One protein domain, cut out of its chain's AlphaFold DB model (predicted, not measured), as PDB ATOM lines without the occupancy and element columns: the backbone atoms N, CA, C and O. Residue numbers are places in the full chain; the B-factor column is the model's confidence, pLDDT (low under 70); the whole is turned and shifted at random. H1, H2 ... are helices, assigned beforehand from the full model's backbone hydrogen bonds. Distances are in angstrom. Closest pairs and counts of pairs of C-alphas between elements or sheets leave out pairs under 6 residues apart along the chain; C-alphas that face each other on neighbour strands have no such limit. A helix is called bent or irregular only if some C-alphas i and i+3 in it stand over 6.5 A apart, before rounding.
ATOM      1  N   ALA A  10     222.736 250.033 294.684       83.31
ATOM      2  CA  ALA A  10     223.903 250.388 295.490       83.31
ATOM      3  C   ALA A  10     225.229 250.356 294.699       83.31
ATOM      4  O   ALA A  10     226.082 251.229 294.878       83.31
ATOM      5  N   ALA A  11     225.401 249.384 293.796       84.06
ATOM      6  CA  ALA A  11     226.558 249.288 292.904       84.06
ATOM      7  C   ALA A  11     226.586 250.421 291.861       84.06
ATOM      8  O   ALA A  11     227.615 251.068 291.670       84.06
ATOM      9  N   LEU A  12     225.442 250.716 291.236       87.00
ATOM     10  CA  LEU A  12     225.289 251.837 290.302       87.00
ATOM     11  C   LEU A  12     225.568 253.181 290.994       87.00
ATOM     12  O   LEU A  12     226.264 254.036 290.445       87.00
ATOM     13  N   MET A  13     225.098 253.335 292.235       88.25
ATOM     14  CA  MET A  13     225.367 254.509 293.060       88.25
ATOM     15  C   MET A  13     226.860 254.655 293.375       88.25
ATOM     16  O   MET A  13     227.382 255.768 293.320       88.25
ATOM     17  N   ALA A  14     227.561 253.556 293.685       87.31
ATOM     18  CA  ALA A  14     229.003 253.566 293.947       87.31
ATOM     19  C   ALA A  14     229.792 254.097 292.743       87.31
ATOM     20  O   ALA A  14     230.652 254.963 292.900       87.31
ATOM     21  N   ILE A  15     229.445 253.645 291.534       86.94
ATOM     22  CA  ILE A  15     230.078 254.097 290.288       86.94
ATOM     23  C   ILE A  15     229.834 255.597 290.083       86.94
ATOM     24  O   ILE A  15     230.793 256.348 289.912       86.94
ATOM     25  N   ALA A  16     228.584 256.060 290.186       86.69
ATOM     26  CA  ALA A  16     228.227 257.470 290.003       86.69
ATOM     27  C   ALA A  16     228.868 258.405 291.056       86.69
ATOM     28  O   ALA A  16     229.280 259.522 290.737       86.69
ATOM     29  N   ALA A  17     228.967 257.953 292.311       86.75
ATOM     30  CA  ALA A  17     229.528 258.715 293.430       86.75
ATOM     31  C   ALA A  17     231.062 258.619 293.554       86.75
ATOM     32  O   ALA A  17     231.649 259.350 294.352       86.75
ATOM     33  N   SER A  18     231.722 257.751 292.779       85.44
ATOM     34  CA  SER A  18     233.164 257.453 292.883       85.44
ATOM     35  C   SER A  18     234.085 258.675 292.745       85.44
ATOM     36  O   SER A  18     235.165 258.715 293.330       85.44
ATOM     37  N   LYS A  19     233.650 259.712 292.020       81.38
ATOM     38  CA  LYS A  19     234.371 260.992 291.904       81.38
ATOM     39  C   LYS A  19     234.256 261.907 293.135       81.38
ATOM     40  O   LYS A  19     235.036 262.848 293.242       81.38
ATOM     41  N   PHE A  20     233.308 261.646 294.039       82.19
ATOM     42  CA  PHE A  20     233.029 262.472 295.222       82.19
ATOM     43  C   PHE A  20     233.351 261.795 296.552       82.19
ATOM     44  O   PHE A  20     233.592 262.499 297.522       82.19
ATOM     45  N   VAL A  21     233.334 260.460 296.630       83.25
ATOM     46  CA  VAL A  21     233.552 259.717 297.882       83.25
ATOM     47  C   VAL A  21     234.521 258.569 297.641       83.25
ATOM     48  O   VAL A  21     234.309 257.746 296.753       83.25
ATOM     49  N   GLU A  22     235.562 258.477 298.465       82.62
ATOM     50  CA  GLU A  22     236.612 257.460 298.327       82.62
ATOM     51  C   GLU A  22     236.049 256.045 298.520       82.62
ATOM     52  O   GLU A  22     236.195 255.198 297.642       82.62
ATOM     53  N   VAL A  23     235.230 255.849 299.561       82.31
ATOM     54  CA  VAL A  23     234.475 254.605 299.812       82.31
ATOM     55  C   VAL A  23     233.570 254.210 298.637       82.31
ATOM     56  O   VAL A  23     233.342 253.022 298.406       82.31
ATOM     57  N   ALA A  24     233.044 255.174 297.873       82.38
ATOM     58  CA  ALA A  24     232.266 254.866 296.675       82.38
ATOM     59  C   ALA A  24     233.167 254.391 295.524       82.38
ATOM     60  O   ALA A  24     232.803 253.445 294.832       82.38
ATOM     61  N   ALA A  25     234.361 254.972 295.362       80.88
ATOM     62  CA  ALA A  25     235.356 254.507 294.395       80.88
ATOM     63  C   ALA A  25     235.894 253.105 294.728       80.88
ATOM     64  O   ALA A  25     236.013 252.278 293.830       80.88
ATOM     65  N   GLU A  26     236.156 252.802 296.003       82.44
ATOM     66  CA  GLU A  26     236.574 251.467 296.462       82.44
ATOM     67  C   GLU A  26     235.481 250.410 296.231       82.44
ATOM     68  O   GLU A  26     235.747 249.311 295.735       82.44
ATOM     69  N   LYS A  27     234.222 250.751 296.542       80.69
ATOM     70  CA  LYS A  27     233.066 249.886 296.265       80.69
ATOM     71  C   LYS A  27     232.859 249.685 294.768       80.69
ATOM     72  O   LYS A  27     232.622 248.557 294.351       80.69
ATOM     73  N   ALA A  28     232.979 250.741 293.964       80.81
ATOM     74  CA  ALA A  28     232.898 250.647 292.512       80.81
ATOM     75  C   ALA A  28     234.006 249.739 291.956       80.81
ATOM     76  O   ALA A  28     233.692 248.808 291.228       80.81
ATOM     77  N   ALA A  29     235.263 249.921 292.368       77.69
ATOM     78  CA  ALA A  29     236.365 249.045 291.963       77.69
ATOM     79  C   ALA A  29     236.094 247.571 292.315       77.69
ATOM     80  O   ALA A  29     236.225 246.692 291.470       77.69
ATOM     81  N   THR A  30     235.610 247.306 293.533       78.75
ATOM     82  CA  THR A  30     235.247 245.951 293.988       78.75
ATOM     83  C   THR A  30     234.144 245.321 293.128       78.75
ATOM     84  O   THR A  30     234.215 244.147 292.779       78.75
ATOM     85  N   VAL A  31     233.114 246.098 292.786       74.69
ATOM     86  CA  VAL A  31     231.966 245.665 291.971       74.69
ATOM     87  C   VAL A  31     232.355 245.417 290.512       74.69
ATOM     88  O   VAL A  31     231.801 244.527 289.872       74.69
ATOM     89  N   LEU A  32     233.268 246.227 289.975       71.56
ATOM     90  CA  LEU A  32     233.669 246.190 288.572       71.56
ATOM     91  C   LEU A  32     234.847 245.229 288.294       71.56
ATOM     92  O   LEU A  32     235.149 244.967 287.132       71.56
ATOM     93  N   GLY A  33     235.462 244.664 289.339       66.12
ATOM     94  CA  GLY A  33     236.503 243.634 289.257       66.12
ATOM     95  C   GLY A  33     237.936 244.177 289.252       66.12
ATOM     96  O   GLY A  33     238.167 245.385 289.225       66.12
ATOM     97  N   GLU A  34     238.917 243.266 289.267       55.25
ATOM     98  CA  GLU A  34     240.346 243.580 289.482       55.25
ATOM     99  C   GLU A  34     240.962 244.579 288.480       55.25
ATOM    100  O   GLU A  34     241.973 245.195 288.811       55.25
ATOM    101  N   GLY A  35     240.339 244.810 287.316       53.19
ATOM    102  CA  GLY A  35     240.798 245.790 286.319       53.19
ATOM    103  C   GLY A  35     240.186 247.196 286.417       53.19
ATOM    104  O   GLY A  35     240.576 248.099 285.679       53.19
ATOM    105  N   ALA A  36     239.232 247.442 287.320       61.16
ATOM    106  CA  ALA A  36     238.551 248.734 287.442       61.16
ATOM    107  C   ALA A  36     239.102 249.579 288.601       61.16
ATOM    108  O   ALA A  36     238.408 249.893 289.568       61.16
ATOM    109  N   SER A  37     240.375 249.970 288.515       65.31
ATOM    110  CA  SER A  37     241.012 250.774 289.566       65.31
ATOM    111  C   SER A  37     240.337 252.145 289.773       65.31
ATOM    112  O   SER A  37     239.821 252.769 288.843       65.31
ATOM    113  N   ALA A  38     240.417 252.690 290.994       65.56
ATOM    114  CA  ALA A  38     239.905 254.032 291.307       65.56
ATOM    115  C   ALA A  38     240.550 255.153 290.454       65.56
ATOM    116  O   ALA A  38     239.974 256.231 290.301       65.56
ATOM    117  N   ALA A  39     241.729 254.904 289.870       64.94
ATOM    118  CA  ALA A  39     242.365 255.793 288.898       64.94
ATOM    119  C   ALA A  39     241.667 255.759 287.521       64.94
ATOM    120  O   ALA A  39     241.433 256.816 286.935       64.94
ATOM    121  N   LEU A  40     241.263 254.577 287.043       68.25
ATOM    122  CA  LEU A  40     240.503 254.409 285.795       68.25
ATOM    123  C   LEU A  40     239.080 254.978 285.904       68.25
ATOM    124  O   LEU A  40     238.589 255.606 284.965       68.25
ATOM    125  N   LEU A  41     238.444 254.856 287.073       70.19
ATOM    126  CA  LEU A  41     237.168 255.527 287.360       70.19
ATOM    127  C   LEU A  41     237.295 257.060 287.309       70.19
ATOM    128  O   LEU A  41     236.424 257.728 286.753       70.19
ATOM    129  N   LYS A  42     238.409 257.621 287.803       65.06
ATOM    130  CA  LYS A  42     238.718 259.056 287.668       65.06
ATOM    131  C   LYS A  42     238.980 259.472 286.213       65.06
ATOM    132  O   LYS A  42     238.582 260.570 285.833       65.06
ATOM    133  N   GLN A  43     239.593 258.617 285.388       66.12
ATOM    134  CA  GLN A  43     239.754 258.873 283.945       66.12
ATOM    135  C   GLN A  43     238.436 258.754 283.164       66.12
ATOM    136  O   GLN A  43     238.202 259.535 282.246       66.12
ATOM    137  N   SER A  44     237.520 257.883 283.597       70.06
ATOM    138  CA  SER A  44     236.139 257.771 283.085       70.06
ATOM    139  C   SER A  44     235.224 258.924 283.542       70.06
ATOM    140  O   SER A  44     233.997 258.806 283.531       70.06
ATOM    141  N   GLY A  45     235.810 260.048 283.975       72.94
ATOM    142  CA  GLY A  45     235.139 261.134 284.687       72.94
ATOM    143  C   GLY A  45     233.945 261.740 283.948       72.94
ATOM    144  O   GLY A  45     232.987 262.143 284.597       72.94
ATOM    145  N   THR A  46     233.946 261.745 282.611       83.25
ATOM    146  CA  THR A  46     232.816 262.242 281.805       83.25
ATOM    147  C   THR A  46     231.605 261.306 281.866       83.25
ATOM    148  O   THR A  46     230.486 261.778 282.060       83.25
ATOM    149  N   GLN A  47     231.794 259.985 281.748       84.38
ATOM    150  CA  GLN A  47     230.701 259.016 281.904       84.38
ATOM    151  C   GLN A  47     230.223 258.945 283.360       84.38
ATOM    152  O   GLN A  47     229.018 258.901 283.608       84.38
ATOM    153  N   VAL A  48     231.147 258.999 284.326       85.69
ATOM    154  CA  VAL A  48     230.818 259.058 285.761       85.69
ATOM    155  C   VAL A  48     230.043 260.340 286.097       85.69
ATOM    156  O   VAL A  48     229.092 260.291 286.877       85.69
ATOM    157  N   ASP A  49     230.376 261.487 285.489       87.31
ATOM    158  CA  ASP A  49     229.580 262.712 285.627       87.31
ATOM    159  C   ASP A  49     228.195 262.576 284.997       87.31
ATOM    160  O   ASP A  49     227.212 262.841 285.681       87.31
ATOM    161  N   ALA A  50     228.085 262.082 283.761       89.19
ATOM    162  CA  ALA A  50     226.793 261.878 283.106       89.19
ATOM    163  C   ALA A  50     225.858 260.972 283.934       89.19
ATOM    164  O   ALA A  50     224.697 261.319 284.167       89.19
ATOM    165  N   MET A  51     226.389 259.862 284.459       90.12
ATOM    166  CA  MET A  51     225.669 258.950 285.348       90.12
ATOM    167  C   MET A  51     225.235 259.651 286.646       90.12
ATOM    168  O   MET A  51     224.082 259.532 287.065       90.12
ATOM    169  N   TRP A  52     226.117 260.457 287.247       90.38
ATOM    170  CA  TRP A  52     225.801 261.266 288.426       90.38
ATOM    171  C   TRP A  52     224.711 262.313 288.170       90.38
ATOM    172  O   TRP A  52     223.770 262.422 288.957       90.38
ATOM    173  N   GLN A  53     224.783 263.060 287.062       90.25
ATOM    174  CA  GLN A  53     223.747 264.027 286.688       90.25
ATOM    175  C   GLN A  53     222.398 263.337 286.473       90.25
ATOM    176  O   GLN A  53     221.355 263.897 286.818       90.25
ATOM    177  N   ARG A  54     222.397 262.107 285.943       90.31
ATOM    178  CA  ARG A  54     221.171 261.331 285.753       90.31
ATOM    179  C   ARG A  54     220.539 260.918 287.079       90.31
ATOM    180  O   ARG A  54     219.347 261.160 287.267       90.31
ATOM    181  N   VAL A  55     221.343 260.398 288.008       89.19
ATOM    182  CA  VAL A  55     220.933 260.089 289.389       89.19
ATOM    183  C   VAL A  55     220.413 261.347 290.099       89.19
ATOM    184  O   VAL A  55     219.318 261.328 290.659       89.19
ATOM    185  N   LYS A  56     221.121 262.481 290.003       90.12
ATOM    186  CA  LYS A  56     220.661 263.775 290.543       90.12
ATOM    187  C   LYS A  56     219.326 264.219 289.960       90.12
ATOM    188  O   LYS A  56     218.471 264.693 290.700       90.12
ATOM    189  N   ARG A  57     219.131 264.077 288.647       89.75
ATOM    190  CA  ARG A  57     217.890 264.473 287.969       89.75
ATOM    191  C   ARG A  57     216.706 263.585 288.352       89.75
ATOM    192  O   ARG A  57     215.590 264.091 288.405       89.75
ATOM    193  N   HIS A  58     216.947 262.307 288.636       87.62
ATOM    194  CA  HIS A  58     215.936 261.398 289.180       87.62
ATOM    195  C   HIS A  58     215.550 261.751 290.620       87.62
ATOM    196  O   HIS A  58     214.373 261.853 290.943       87.62
ATOM    197  N   PHE A  59     216.540 262.039 291.467       87.38
ATOM    198  CA  PHE A  59     216.316 262.408 292.865       87.38
ATOM    199  C   PHE A  59     215.921 263.876 293.098       87.38
ATOM    200  O   PHE A  59     215.560 264.229 294.217       87.38
ATOM    201  N   ALA A  60     215.933 264.732 292.073       84.38
ATOM    202  CA  ALA A  60     215.521 266.138 292.153       84.38
ATOM    203  C   ALA A  60     214.132 266.385 292.801       84.38
ATOM    204  O   ALA A  60     214.043 267.285 293.638       84.38
ATOM    205  N   PRO A  61     213.055 265.625 292.495       85.94
ATOM    206  CA  PRO A  61     211.777 265.726 293.215       85.94
ATOM    207  C   PRO A  61     211.830 265.285 294.691       85.94
ATOM    208  O   PRO A  61     210.943 265.647 295.464       85.94
ATOM    209  N   ASN A  62     212.840 264.522 295.115       86.06
ATOM    210  CA  ASN A  62     212.960 264.001 296.476       86.06
ATOM    211  C   ASN A  62     213.901 264.881 297.320       86.06
ATOM    212  O   ASN A  62     215.121 264.724 297.296       86.06
ATOM    213  N   GLN A  63     213.329 265.768 298.143       84.25
ATOM    214  CA  GLN A  63     214.095 266.669 299.021       84.25
ATOM    215  C   GLN A  63     215.090 265.949 299.951       84.25
ATOM    216  O   GLN A  63     216.156 266.497 300.238       84.25
ATOM    217  N   ARG A  64     214.783 264.726 300.415       85.69
ATOM    218  CA  ARG A  64     215.698 263.955 301.277       85.69
ATOM    219  C   ARG A  64     216.920 263.497 300.492       85.69
ATOM    220  O   ARG A  64     218.043 263.682 300.953       85.69
ATOM    221  N   ALA A  65     216.708 262.948 299.298       87.31
ATOM    222  CA  ALA A  65     217.794 262.530 298.421       87.31
ATOM    223  C   ALA A  65     218.615 263.735 297.929       87.31
ATOM    224  O   ALA A  65     219.838 263.698 298.004       87.31
ATOM    225  N   ALA A  66     217.977 264.848 297.551       86.44
ATOM    226  CA  ALA A  66     218.663 266.090 297.185       86.44
ATOM    227  C   ALA A  66     219.586 266.621 298.306       86.44
ATOM    228  O   ALA A  66     220.726 267.005 298.040       86.44
ATOM    229  N   GLY A  67     219.139 266.576 299.567       87.12
ATOM    230  CA  GLY A  67     219.960 266.956 300.723       87.12
ATOM    231  C   GLY A  67     221.138 266.008 300.996       87.12
ATOM    232  O   GLY A  67     222.174 266.444 301.499       87.12
ATOM    233  N   LEU A  68     221.019 264.721 300.654       89.50
ATOM    234  CA  LEU A  68     222.130 263.765 300.725       89.50
ATOM    235  C   LEU A  68     223.105 263.951 299.551       89.50
ATOM    236  O   LEU A  68     224.314 263.898 299.759       89.50
ATOM    237  N   LEU A  69     222.604 264.232 298.344       89.06
ATOM    238  CA  LEU A  69     223.421 264.511 297.157       89.06
ATOM    239  C   LEU A  69     224.312 265.736 297.393       89.06
ATOM    240  O   LEU A  69     225.512 265.669 297.151       89.06
ATOM    241  N   ALA A  70     223.758 266.803 297.973       88.00
ATOM    242  CA  ALA A  70     224.529 267.982 298.359       88.00
ATOM    243  C   ALA A  70     225.623 267.674 299.406       88.00
ATOM    244  O   ALA A  70     226.714 268.228 299.319       88.00
ATOM    245  N   GLN A  71     225.378 266.772 300.366       87.44
ATOM    246  CA  GLN A  71     226.395 266.338 301.343       87.44
ATOM    247  C   GLN A  71     227.498 265.468 300.720       87.44
ATOM    248  O   GLN A  71     228.640 265.497 301.183       87.44
ATOM    249  N   VAL A  72     227.173 264.713 299.668       86.62
ATOM    250  CA  VAL A  72     228.162 263.986 298.864       86.62
ATOM    251  C   VAL A  72     229.008 264.952 298.026       86.62
ATOM    252  O   VAL A  72     230.220 264.802 297.995       86.62
ATOM    253  N   GLU A  73     228.406 265.961 297.389       86.50
ATOM    254  CA  GLU A  73     229.129 266.900 296.510       86.50
ATOM    255  C   GLU A  73     229.934 267.974 297.257       86.50
ATOM    256  O   GLU A  73     230.967 268.410 296.756       86.50
ATOM    257  N   ALA A  74     229.463 268.430 298.423       85.19
ATOM    258  CA  ALA A  74     230.090 269.518 299.182       85.19
ATOM    259  C   ALA A  74     231.023 269.043 300.310       85.19
ATOM    260  O   ALA A  74     231.784 269.846 300.851       85.19
ATOM    261  N   GLY A  75     230.942 267.771 300.708       75.94
ATOM    262  CA  GLY A  75     231.779 267.213 301.769       75.94
ATOM    263  C   GLY A  75     233.123 266.676 301.251       75.94
ATOM    264  O   GLY A  75     233.227 266.305 300.081       75.94
ATOM    265  N   PRO A  76     234.169 266.606 302.094       79.38
ATOM    266  CA  PRO A  76     235.431 265.976 301.715       79.38
ATOM    267  C   PRO A  76     235.242 264.486 301.365       79.38
ATOM    268  O   PRO A  76     234.528 263.783 302.085       79.38
ATOM    269  N   PRO A  77     235.945 263.946 300.350       75.38
ATOM    270  CA  PRO A  77     235.738 262.573 299.867       75.38
ATOM    271  C   PRO A  77     236.029 261.470 300.893       75.38
ATOM    272  O   PRO A  77     235.575 260.338 300.725       75.38
ATOM    273  N   GLN A  78     236.769 261.805 301.952       79.75
ATOM    274  CA  GLN A  78     237.145 260.919 303.056       79.75
ATOM    275  C   GLN A  78     236.331 261.185 304.339       79.75
ATOM    276  O   GLN A  78     236.575 260.567 305.374       79.75
ATOM    277  N   SER A  79     235.368 262.114 304.322       83.25
ATOM    278  CA  SER A  79     234.557 262.419 305.502       83.25
ATOM    279  C   SER A  79     233.484 261.362 305.755       83.25
ATOM    280  O   SER A  79     232.710 261.005 304.867       83.25
ATOM    281  N   VAL A  80     233.365 260.949 307.022       83.44
ATOM    282  CA  VAL A  80     232.331 260.013 307.505       83.44
ATOM    283  C   VAL A  80     230.925 260.468 307.101       83.44
ATOM    284  O   VAL A  80     230.122 259.650 306.667       83.44
ATOM    285  N   GLN A  81     230.647 261.775 307.150       83.94
ATOM    286  CA  GLN A  81     229.361 262.344 306.737       83.94
ATOM    287  C   GLN A  81     229.054 262.112 305.245       83.94
ATOM    288  O   GLN A  81     227.927 261.755 304.905       83.94
ATOM    289  N   SER A  82     230.044 262.255 304.358       84.81
ATOM    290  CA  SER A  82     229.889 261.993 302.921       84.81
ATOM    291  C   SER A  82     229.748 260.496 302.634       84.81
ATOM    292  O   SER A  82     228.923 260.113 301.810       84.81
ATOM    293  N   ALA A  83     230.462 259.639 303.373       85.31
ATOM    294  CA  ALA A  83     230.294 258.186 303.306       85.31
ATOM    295  C   ALA A  83     228.909 257.724 303.810       85.31
ATOM    296  O   ALA A  83     228.275 256.874 303.187       85.31
ATOM    297  N   GLU A  84     228.386 258.308 304.894       87.88
ATOM    298  CA  GLU A  84     227.013 258.081 305.360       87.88
ATOM    299  C   GLU A  84     225.967 258.570 304.355       87.88
ATOM    300  O   GLU A  84     224.989 257.864 304.099       87.88
ATOM    301  N   ALA A  85     226.151 259.768 303.792       89.62
ATOM    302  CA  ALA A  85     225.234 260.329 302.807       89.62
ATOM    303  C   ALA A  85     225.193 259.472 301.533       89.62
ATOM    304  O   ALA A  85     224.109 259.160 301.036       89.62
ATOM    305  N   PHE A  86     226.359 259.005 301.081       90.44
ATOM    306  CA  PHE A  86     226.498 258.019 300.016       90.44
ATOM    307  C   PHE A  86     225.768 256.706 300.343       90.44
ATOM    308  O   PHE A  86     224.941 256.272 299.546       90.44
ATOM    309  N   ASN A  87     226.008 256.093 301.509       88.88
ATOM    310  CA  ASN A  87     225.363 254.827 301.878       88.88
ATOM    311  C   ASN A  87     223.830 254.964 301.942       88.88
ATOM    312  O   ASN A  87     223.111 254.073 301.494       88.88
ATOM    313  N   LYS A  88     223.314 256.096 302.441       90.50
ATOM    314  CA  LYS A  88     221.870 256.390 302.459       90.50
ATOM    315  C   LYS A  88     221.300 256.535 301.045       90.50
ATOM    316  O   LYS A  88     220.246 255.975 300.768       90.50
ATOM    317  N   LEU A  89     221.996 257.228 300.139       89.44
ATOM    318  CA  LEU A  89     221.598 257.320 298.727       89.44
ATOM    319  C   LEU A  89     221.668 255.977 297.997       89.44
ATOM    320  O   LEU A  89     220.806 255.702 297.173       89.44
ATOM    321  N   ALA A  90     222.662 255.147 298.307       88.19
ATOM    322  CA  ALA A  90     222.798 253.813 297.739       88.19
ATOM    323  C   ALA A  90     221.588 252.936 298.089       88.19
ATOM    324  O   ALA A  90     221.064 252.277 297.202       88.19
ATOM    325  N   VAL A  91     221.098 252.999 299.335       88.94
ATOM    326  CA  VAL A  91     219.855 252.323 299.750       88.94
ATOM    327  C   VAL A  91     218.627 252.915 299.055       88.94
ATOM    328  O   VAL A  91     217.822 252.151 298.535       88.94
ATOM    329  N   TYR A  92     218.494 254.247 298.983       87.44
ATOM    330  CA  TYR A  92     217.380 254.870 298.251       87.44
ATOM    331  C   TYR A  92     217.357 254.470 296.771       87.44
ATOM    332  O   TYR A  92     216.281 254.243 296.238       87.44
ATOM    333  N   LEU A  93     218.515 254.372 296.108       86.75
ATOM    334  CA  LEU A  93     218.581 253.946 294.709       86.75
ATOM    335  C   LEU A  93     218.331 252.439 294.551       86.75
ATOM    336  O   LEU A  93     217.787 252.030 293.537       86.75
ATOM    337  N   ASP A  94     218.708 251.605 295.521       87.12
ATOM    338  CA  ASP A  94     218.415 250.165 295.479       87.12
ATOM    339  C   ASP A  94     216.909 249.880 295.598       87.12
ATOM    340  O   ASP A  94     216.371 249.105 294.812       87.12
ATOM    341  N   ASP A  95     216.233 250.567 296.525       86.50
ATOM    342  CA  ASP A  95     214.784 250.481 296.763       86.50
ATOM    343  C   ASP A  95     213.981 251.014 295.560       86.50
ATOM    344  O   ASP A  95     213.136 250.315 295.003       86.50
ATOM    345  N   ASP A  96     214.333 252.209 295.075       84.31
ATOM    346  CA  ASP A  96     213.707 252.860 293.918       84.31
ATOM    347  C   ASP A  96     213.858 252.015 292.637       84.31
ATOM    348  O   ASP A  96     212.877 251.747 291.947       84.31
ATOM    349  N   LEU A  97     215.053 251.475 292.359       83.44
ATOM    350  CA  LEU A  97     215.278 250.607 291.194       83.44
ATOM    351  C   LEU A  97     214.701 249.186 291.345       83.44
ATOM    352  O   LEU A  97     214.629 248.462 290.345       83.44
ATOM    353  N   ALA A  98     214.281 248.777 292.547       81.88
ATOM    354  CA  ALA A  98     213.487 247.565 292.744       81.88
ATOM    355  C   ALA A  98     212.014 247.773 292.340       81.88
ATOM    356  O   ALA A  98     211.336 246.810 291.959       81.88
ATOM    357  N   GLU A  99     211.512 249.014 292.343       82.94
ATOM    358  CA  GLU A  99     210.180 249.323 291.831       82.94
ATOM    359  C   GLU A  99     210.122 249.181 290.303       82.94
ATOM    360  O   GLU A  99     210.868 249.802 289.539       82.94
ATOM    361  N   SER A 100     209.146 248.413 289.810       76.25
ATOM    362  CA  SER A 100     208.992 248.161 288.366       76.25
ATOM    363  C   SER A 100     208.748 249.430 287.534       76.25
ATOM    364  O   SER A 100     209.007 249.424 286.330       76.25
ATOM    365  N   GLN A 101     208.297 250.522 288.160       79.19
ATOM    366  CA  GLN A 101     208.098 251.829 287.524       79.19
ATOM    367  C   GLN A 101     209.417 252.550 287.180       79.19
ATOM    368  O   GLN A 101     209.451 253.351 286.246       79.19
ATOM    369  N   HIS A 102     210.516 252.228 287.872       80.62
ATOM    370  CA  HIS A 102     211.843 252.823 287.662       80.62
ATOM    371  C   HIS A 102     212.801 251.896 286.899       80.62
ATOM    372  O   HIS A 102     213.958 252.236 286.653       80.62
ATOM    373  N   ARG A 103     212.303 250.760 286.396       78.56
ATOM    374  CA  ARG A 103     213.079 249.781 285.619       78.56
ATOM    375  C   ARG A 103     213.799 250.384 284.404       78.56
ATOM    376  O   ARG A 103     214.925 250.000 284.117       78.56
ATOM    377  N   ALA A 104     213.197 251.373 283.736       83.62
ATOM    378  CA  ALA A 104     213.841 252.089 282.631       83.62
ATOM    379  C   ALA A 104     215.087 252.883 283.074       83.62
ATOM    380  O   ALA A 104     216.065 252.948 282.335       83.62
ATOM    381  N   LEU A 105     215.080 253.446 284.290       85.56
ATOM    382  CA  LEU A 105     216.255 254.083 284.886       85.56
ATOM    383  C   LEU A 105     217.308 253.035 285.273       85.56
ATOM    384  O   LEU A 105     218.491 253.269 285.040       85.56
ATOM    385  N   ALA A 106     216.894 251.880 285.807       83.19
ATOM    386  CA  ALA A 106     217.812 250.785 286.132       83.19
ATOM    387  C   ALA A 106     218.581 250.303 284.891       83.19
ATOM    388  O   ALA A 106     219.802 250.162 284.945       83.19
ATOM    389  N   ASP A 107     217.887 250.086 283.771       85.12
ATOM    390  CA  ASP A 107     218.506 249.704 282.498       85.12
ATOM    391  C   ASP A 107     219.439 250.801 281.953       85.12
ATOM    392  O   ASP A 107     220.566 250.501 281.556       85.12
ATOM    393  N   GLU A 108     219.041 252.076 281.996       88.19
ATOM    394  CA  GLU A 108     219.882 253.188 281.528       88.19
ATOM    395  C   GLU A 108     221.162 253.351 282.376       88.19
ATOM    396  O   GLU A 108     222.265 253.487 281.839       88.19
ATOM    397  N   LEU A 109     221.043 253.262 283.706       87.94
ATOM    398  CA  LEU A 109     222.181 253.289 284.630       87.94
ATOM    399  C   LEU A 109     223.099 252.074 284.442       87.94
ATOM    400  O   LEU A 109     224.319 252.235 284.465       87.94
ATOM    401  N   ARG A 110     222.547 250.878 284.200       86.12
ATOM    402  CA  ARG A 110     223.333 249.674 283.874       86.12
ATOM    403  C   ARG A 110     224.090 249.817 282.560       86.12
ATOM    404  O   ARG A 110     225.253 249.434 282.504       86.12
ATOM    405  N   GLN A 111     223.480 250.405 281.531       87.06
ATOM    406  CA  GLN A 111     224.163 250.677 280.264       87.06
ATOM    407  C   GLN A 111     225.313 251.677 280.440       87.06
ATOM    408  O   GLN A 111     226.414 251.419 279.953       87.06
ATOM    409  N   MET A 112     225.108 252.771 281.185       87.38
ATOM    410  CA  MET A 112     226.185 253.721 281.509       87.38
ATOM    411  C   MET A 112     227.310 253.069 282.324       87.38
ATOM    412  O   MET A 112     228.484 253.247 282.005       87.38
ATOM    413  N   ALA A 113     226.974 252.258 283.327       83.38
ATOM    414  CA  ALA A 113     227.963 251.518 284.105       83.38
ATOM    415  C   ALA A 113     228.747 250.509 283.247       83.38
ATOM    416  O   ALA A 113     229.969 250.442 283.353       83.38
ATOM    417  N   GLN A 114     228.086 249.787 282.338       82.38
ATOM    418  CA  GLN A 114     228.755 248.879 281.402       82.38
ATOM    419  C   GLN A 114     229.687 249.630 280.437       82.38
ATOM    420  O   GLN A 114     230.758 249.124 280.112       82.38
ATOM    421  N   GLN A 115     229.336 250.847 280.006       83.38
ATOM    422  CA  GLN A 115     230.245 251.695 279.227       83.38
ATOM    423  C   GLN A 115     231.495 252.079 280.032       83.38
ATOM    424  O   GLN A 115     232.599 251.986 279.503       83.38
ATOM    425  N   ILE A 116     231.342 252.441 281.312       80.44
ATOM    426  CA  ILE A 116     232.464 252.741 282.221       80.44
ATOM    427  C   ILE A 116     233.372 251.510 282.402       80.44
ATOM    428  O   ILE A 116     234.591 251.637 282.309       80.44
ATOM    429  N   VAL A 117     232.798 250.312 282.574       76.94
ATOM    430  CA  VAL A 117     233.557 249.045 282.622       76.94
ATOM    431  C   VAL A 117     234.338 248.816 281.335       76.94
ATOM    432  O   VAL A 117     235.533 248.539 281.386       76.94
ATOM    433  N   ASN A 118     233.688 248.953 280.178       78.31
ATOM    434  CA  ASN A 118     234.330 248.708 278.889       78.31
ATOM    435  C   ASN A 118     235.518 249.661 278.659       78.31
ATOM    436  O   ASN A 118     236.535 249.235 278.121       78.31
ATOM    437  N   ILE A 119     235.415 250.920 279.105       76.75
ATOM    438  CA  ILE A 119     236.514 251.898 279.061       76.75
ATOM    439  C   ILE A 119     237.657 251.478 279.992       76.75
ATOM    440  O   ILE A 119     238.806 251.442 279.559       76.75
ATOM    441  N   ALA A 120     237.361 251.120 281.247       70.06
ATOM    442  CA  ALA A 120     238.382 250.683 282.200       70.06
ATOM    443  C   ALA A 120     239.155 249.447 281.695       70.06
ATOM    444  O   ALA A 120     240.385 249.426 281.740       70.06
ATOM    445  N   VAL A 121     238.443 248.459 281.143       70.31
ATOM    446  CA  VAL A 121     239.027 247.223 280.597       70.31
ATOM    447  C   VAL A 121     239.872 247.483 279.342       70.31
ATOM    448  O   VAL A 121     240.956 246.913 279.218       70.31
ATOM    449  N   ASP A 122     239.429 248.349 278.424       71.00
ATOM    450  CA  ASP A 122     240.222 248.720 277.239       71.00
ATOM    451  C   ASP A 122     241.534 249.422 277.637       71.00
ATOM    452  O   ASP A 122     242.615 249.060 277.167       71.00
ATOM    453  N   MET A 123     241.469 250.359 278.589       66.31
ATOM    454  CA  MET A 123     242.640 251.095 279.074       66.31
ATOM    455  C   MET A 123     243.649 250.202 279.815       66.31
ATOM    456  O   MET A 123     244.862 250.411 279.685       66.31
ATOM    457  N   GLU A 124     243.198 249.181 280.547       65.44
ATOM    458  CA  GLU A 124     244.093 248.179 281.140       65.44
ATOM    459  C   GLU A 124     244.794 247.329 280.067       65.44
ATOM    460  O   GLU A 124     246.012 247.118 280.137       65.44
ATOM    461  N   GLN A 125     244.065 246.887 279.036       62.75
ATOM    462  CA  GLN A 125     244.643 246.131 277.921       62.75
ATOM    463  C   GLN A 125     245.665 246.967 277.139       62.75
ATOM    464  O   GLN A 125     246.754 246.469 276.827       62.75
ATOM    465  N   GLN A 126     245.386 248.252 276.894       62.03
ATOM    466  CA  GLN A 126     246.356 249.178 276.300       62.03
ATOM    467  C   GLN A 126     247.602 249.334 277.182       62.03
ATOM    468  O   GLN A 126     248.722 249.178 276.696       62.03
ATOM    469  N   THR A 127     247.432 249.568 278.488       60.09
ATOM    470  CA  THR A 127     248.546 249.741 279.440       60.09
ATOM    471  C   THR A 127     249.426 248.491 279.521       60.09
ATOM    472  O   THR A 127     250.657 248.580 279.517       60.09
ATOM    473  N   THR A 128     248.811 247.307 279.532       60.56
ATOM    474  CA  THR A 128     249.514 246.016 279.526       60.56
ATOM    475  C   THR A 128     250.285 245.809 278.221       60.56
ATOM    476  O   THR A 128     251.456 245.421 278.247       60.56
ATOM    477  N   THR A 129     249.676 246.148 277.081       61.62
ATOM    478  CA  THR A 129     250.306 246.039 275.755       61.62
ATOM    479  C   THR A 129     251.496 246.992 275.612       61.62
ATOM    480  O   THR A 129     252.563 246.574 275.164       61.62
ATOM    481  N   ILE A 130     251.365 248.247 276.055       60.31
ATOM    482  CA  ILE A 130     252.451 249.240 276.026       60.31
ATOM    483  C   ILE A 130     253.635 248.777 276.887       60.31
ATOM    484  O   ILE A 130     254.776 248.806 276.426       60.31
ATOM    485  N   ASN A 131     253.379 248.282 278.104       58.34
ATOM    486  CA  ASN A 131     254.430 247.751 278.977       58.34
ATOM    487  C   ASN A 131     255.119 246.505 278.389       58.34
ATOM    488  O   ASN A 131     256.337 246.360 278.519       58.34
ATOM    489  N   ALA A 132     254.376 245.622 277.715       60.88
ATOM    490  CA  ALA A 132     254.945 244.464 277.030       60.88
ATOM    491  C   ALA A 132     255.861 244.881 275.864       60.88
ATOM    492  O   ALA A 132     257.004 244.427 275.793       60.88
ATOM    493  N   VAL A 133     255.403 245.795 275.000       60.31
ATOM    494  CA  VAL A 133     256.175 246.296 273.849       60.31
ATOM    495  C   VAL A 133     257.422 247.065 274.298       60.31
ATOM    496  O   VAL A 133     258.506 246.831 273.765       60.31
ATOM    497  N   ALA A 134     257.314 247.924 275.316       59.59
ATOM    498  CA  ALA A 134     258.459 248.656 275.863       59.59
ATOM    499  C   ALA A 134     259.523 247.713 276.454       59.59
ATOM    500  O   ALA A 134     260.724 247.913 276.256       59.59
ATOM    501  N   LYS A 135     259.094 246.643 277.139       60.66
ATOM    502  CA  LYS A 135     259.986 245.616 277.694       60.66
ATOM    503  C   LYS A 135     260.672 244.782 276.607       60.66
ATOM    504  O   LYS A 135     261.828 244.399 276.798       60.66
ATOM    505  N   ASP A 136     260.002 244.517 275.485       57.12
ATOM    506  CA  ASP A 136     260.608 243.808 274.353       57.12
ATOM    507  C   ASP A 136     261.628 244.688 273.614       57.12
ATOM    508  O   ASP A 136     262.770 244.271 273.424       57.12
ATOM    509  N   GLN A 137     261.296 245.954 273.330       58.69
ATOM    510  CA  GLN A 137     262.241 246.914 272.740       58.69
ATOM    511  C   GLN A 137     263.485 247.129 273.619       58.69
ATOM    512  O   GLN A 137     264.606 247.164 273.109       58.69
ATOM    513  N   ALA A 138     263.318 247.204 274.945       57.06
ATOM    514  CA  ALA A 138     264.443 247.276 275.877       57.06
ATOM    515  C   ALA A 138     265.348 246.030 275.805       57.06
ATOM    516  O   ALA A 138     266.569 246.151 275.902       57.06
ATOM    517  N   ARG A 139     264.779 244.835 275.585       57.78
ATOM    518  CA  ARG A 139     265.549 243.597 275.375       57.78
ATOM    519  C   ARG A 139     266.239 243.564 274.013       57.78
ATOM    520  O   ARG A 139     267.409 243.190 273.955       57.78
ATOM    521  N   GLN A 140     265.574 244.003 272.945       54.72
ATOM    522  CA  GLN A 140     266.173 244.088 271.608       54.72
ATOM    523  C   GLN A 140     267.363 245.059 271.569       54.72
ATOM    524  O   GLN A 140     268.394 244.726 270.987       54.72
ATOM    525  N   MET A 141     267.281 246.211 272.249       53.06
ATOM    526  CA  MET A 141     268.410 247.151 272.355       53.06
ATOM    527  C   MET A 141     269.606 246.601 273.147       53.06
ATOM    528  O   MET A 141     270.736 247.008 272.884       53.06
ATOM    529  N   VAL A 142     269.386 245.682 274.095       52.44
ATOM    530  CA  VAL A 142     270.478 244.984 274.793       52.44
ATOM    531  C   VAL A 142     271.115 243.942 273.872       52.44
ATOM    532  O   VAL A 142     272.311 244.020 273.618       52.44
ATOM    533  N   VAL A 143     270.325 243.041 273.278       54.47
ATOM    534  CA  VAL A 143     270.841 241.977 272.389       54.47
ATOM    535  C   VAL A 143     271.546 242.544 271.148       54.47
ATOM    536  O   VAL A 143     272.546 241.990 270.696       54.47
ATOM    537  N   GLY A 144     271.087 243.684 270.622       47.97
ATOM    538  CA  GLY A 144     271.743 244.382 269.514       47.97
ATOM    539  C   GLY A 144     273.100 245.013 269.860       47.97
ATOM    540  O   GLY A 144     273.824 245.408 268.947       47.97
ATOM    541  N   ARG A 145     273.468 245.120 271.146       46.88
ATOM    542  CA  ARG A 145     274.726 245.744 271.586       46.88
ATOM    543  C   ARG A 145     275.887 244.756 271.680       46.88
ATOM    544  O   ARG A 145     277.013 245.128 271.361       46.88
ATOM    545  N   ASP A 146     275.614 243.509 272.053       51.19
ATOM    546  CA  ASP A 146     276.630 242.454 272.185       51.19
ATOM    547  C   ASP A 146     277.060 241.843 270.833       51.19
ATOM    548  O   ASP A 146     278.123 241.235 270.728       51.19
TER     549      ASP A 146
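This is residues 10 to 146 of the 158 residues of an uncharacterized protein of Leptolyngbya foveolarum (UniProt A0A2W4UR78). A compact head of six short helices, H1 to H6, crosses and packs round H1 in its middle, and one very long helix, H7, runs along a side of this head and then out of it as a straight arm. Residues 126 to 146 of H7 stick out free and make the length of the whole. The printed part has 137 residues with seven named helices, H1 to H7 in order, and no named strand: the class is all helix. The whole is loose, with a radius of gyration of the C-alphas of 18.9 A, and spans 72 by 32 by 20 A.

H1, residues 10 to 17, and H2, residues 22 to 32, touch at a steep tilt of 55 degrees, opposite ways; their closest C-alphas, of Ala 14 and Ala 24, are 4.4 A apart. H3, residues 38 to 43, touches H2 about perpendicular, at 89 degrees, closest at the C-alphas of Ala 25 and Ala 38, 5.5 A. H4, residues 45 to 59, touches H1, closest at the C-alphas of Ala 16 and Trp 52, 4.8 A. H5, residues 63 to 74, forms a helical hairpin with H4, at a shallow tilt of 26 degrees; the C-alphas of Phe 59 and Ala 65 are closest, 5.8 A. H6, residues 80 to 98, forms a second helical hairpin with H5, closest at the C-alphas of Val 72 and Ser 82, 4.8 A. H6 touches H1 with residues 86 to 94 alone, closest at the C-alphas of Ala 10 and Ala 90, 4.2 A. H7, residues 100 to 146, touches H6 only at the corner by their link, closest at the C-alphas of Leu 97 and Ala 106, 5.7 A. It touches H4 with residues 109 to 116 alone, at a shallow tilt of 12 degrees, opposite ways, the closest C-alphas being those of Met 51 and Met 112, 6.5 A. H5 and H7 are apart. Every O i to N i+4 pair is within hydrogen-bond range in H1 to H6; in H7, 39 of 43 are.

H1 begins at C-alpha 10, (223.903, 250.388, 295.490), and is 10.3 A long. H2 measures 15.2 A, H3 8.8 A, H4 20.6 A, H5 16.2 A and H6 27.0 A. H7 measures 69.8 A, from C-alpha 100 at (208.992, 248.161, 288.366) to C-alpha 146 at (276.630, 242.454, 272.185); it is irregular, with C-alphas 101 and 104 7.5 A apart.

The C-alphas of Gln 63 and Asp 146 are farthest apart, 72.2 A. Without residues 126 to 146 the body spans 42 by 33 by 20 A. The printed part has no cut, and its six links are tight. Residues 33 to 40, 42 to 43 and 123 to 146 have pLDDT under 70.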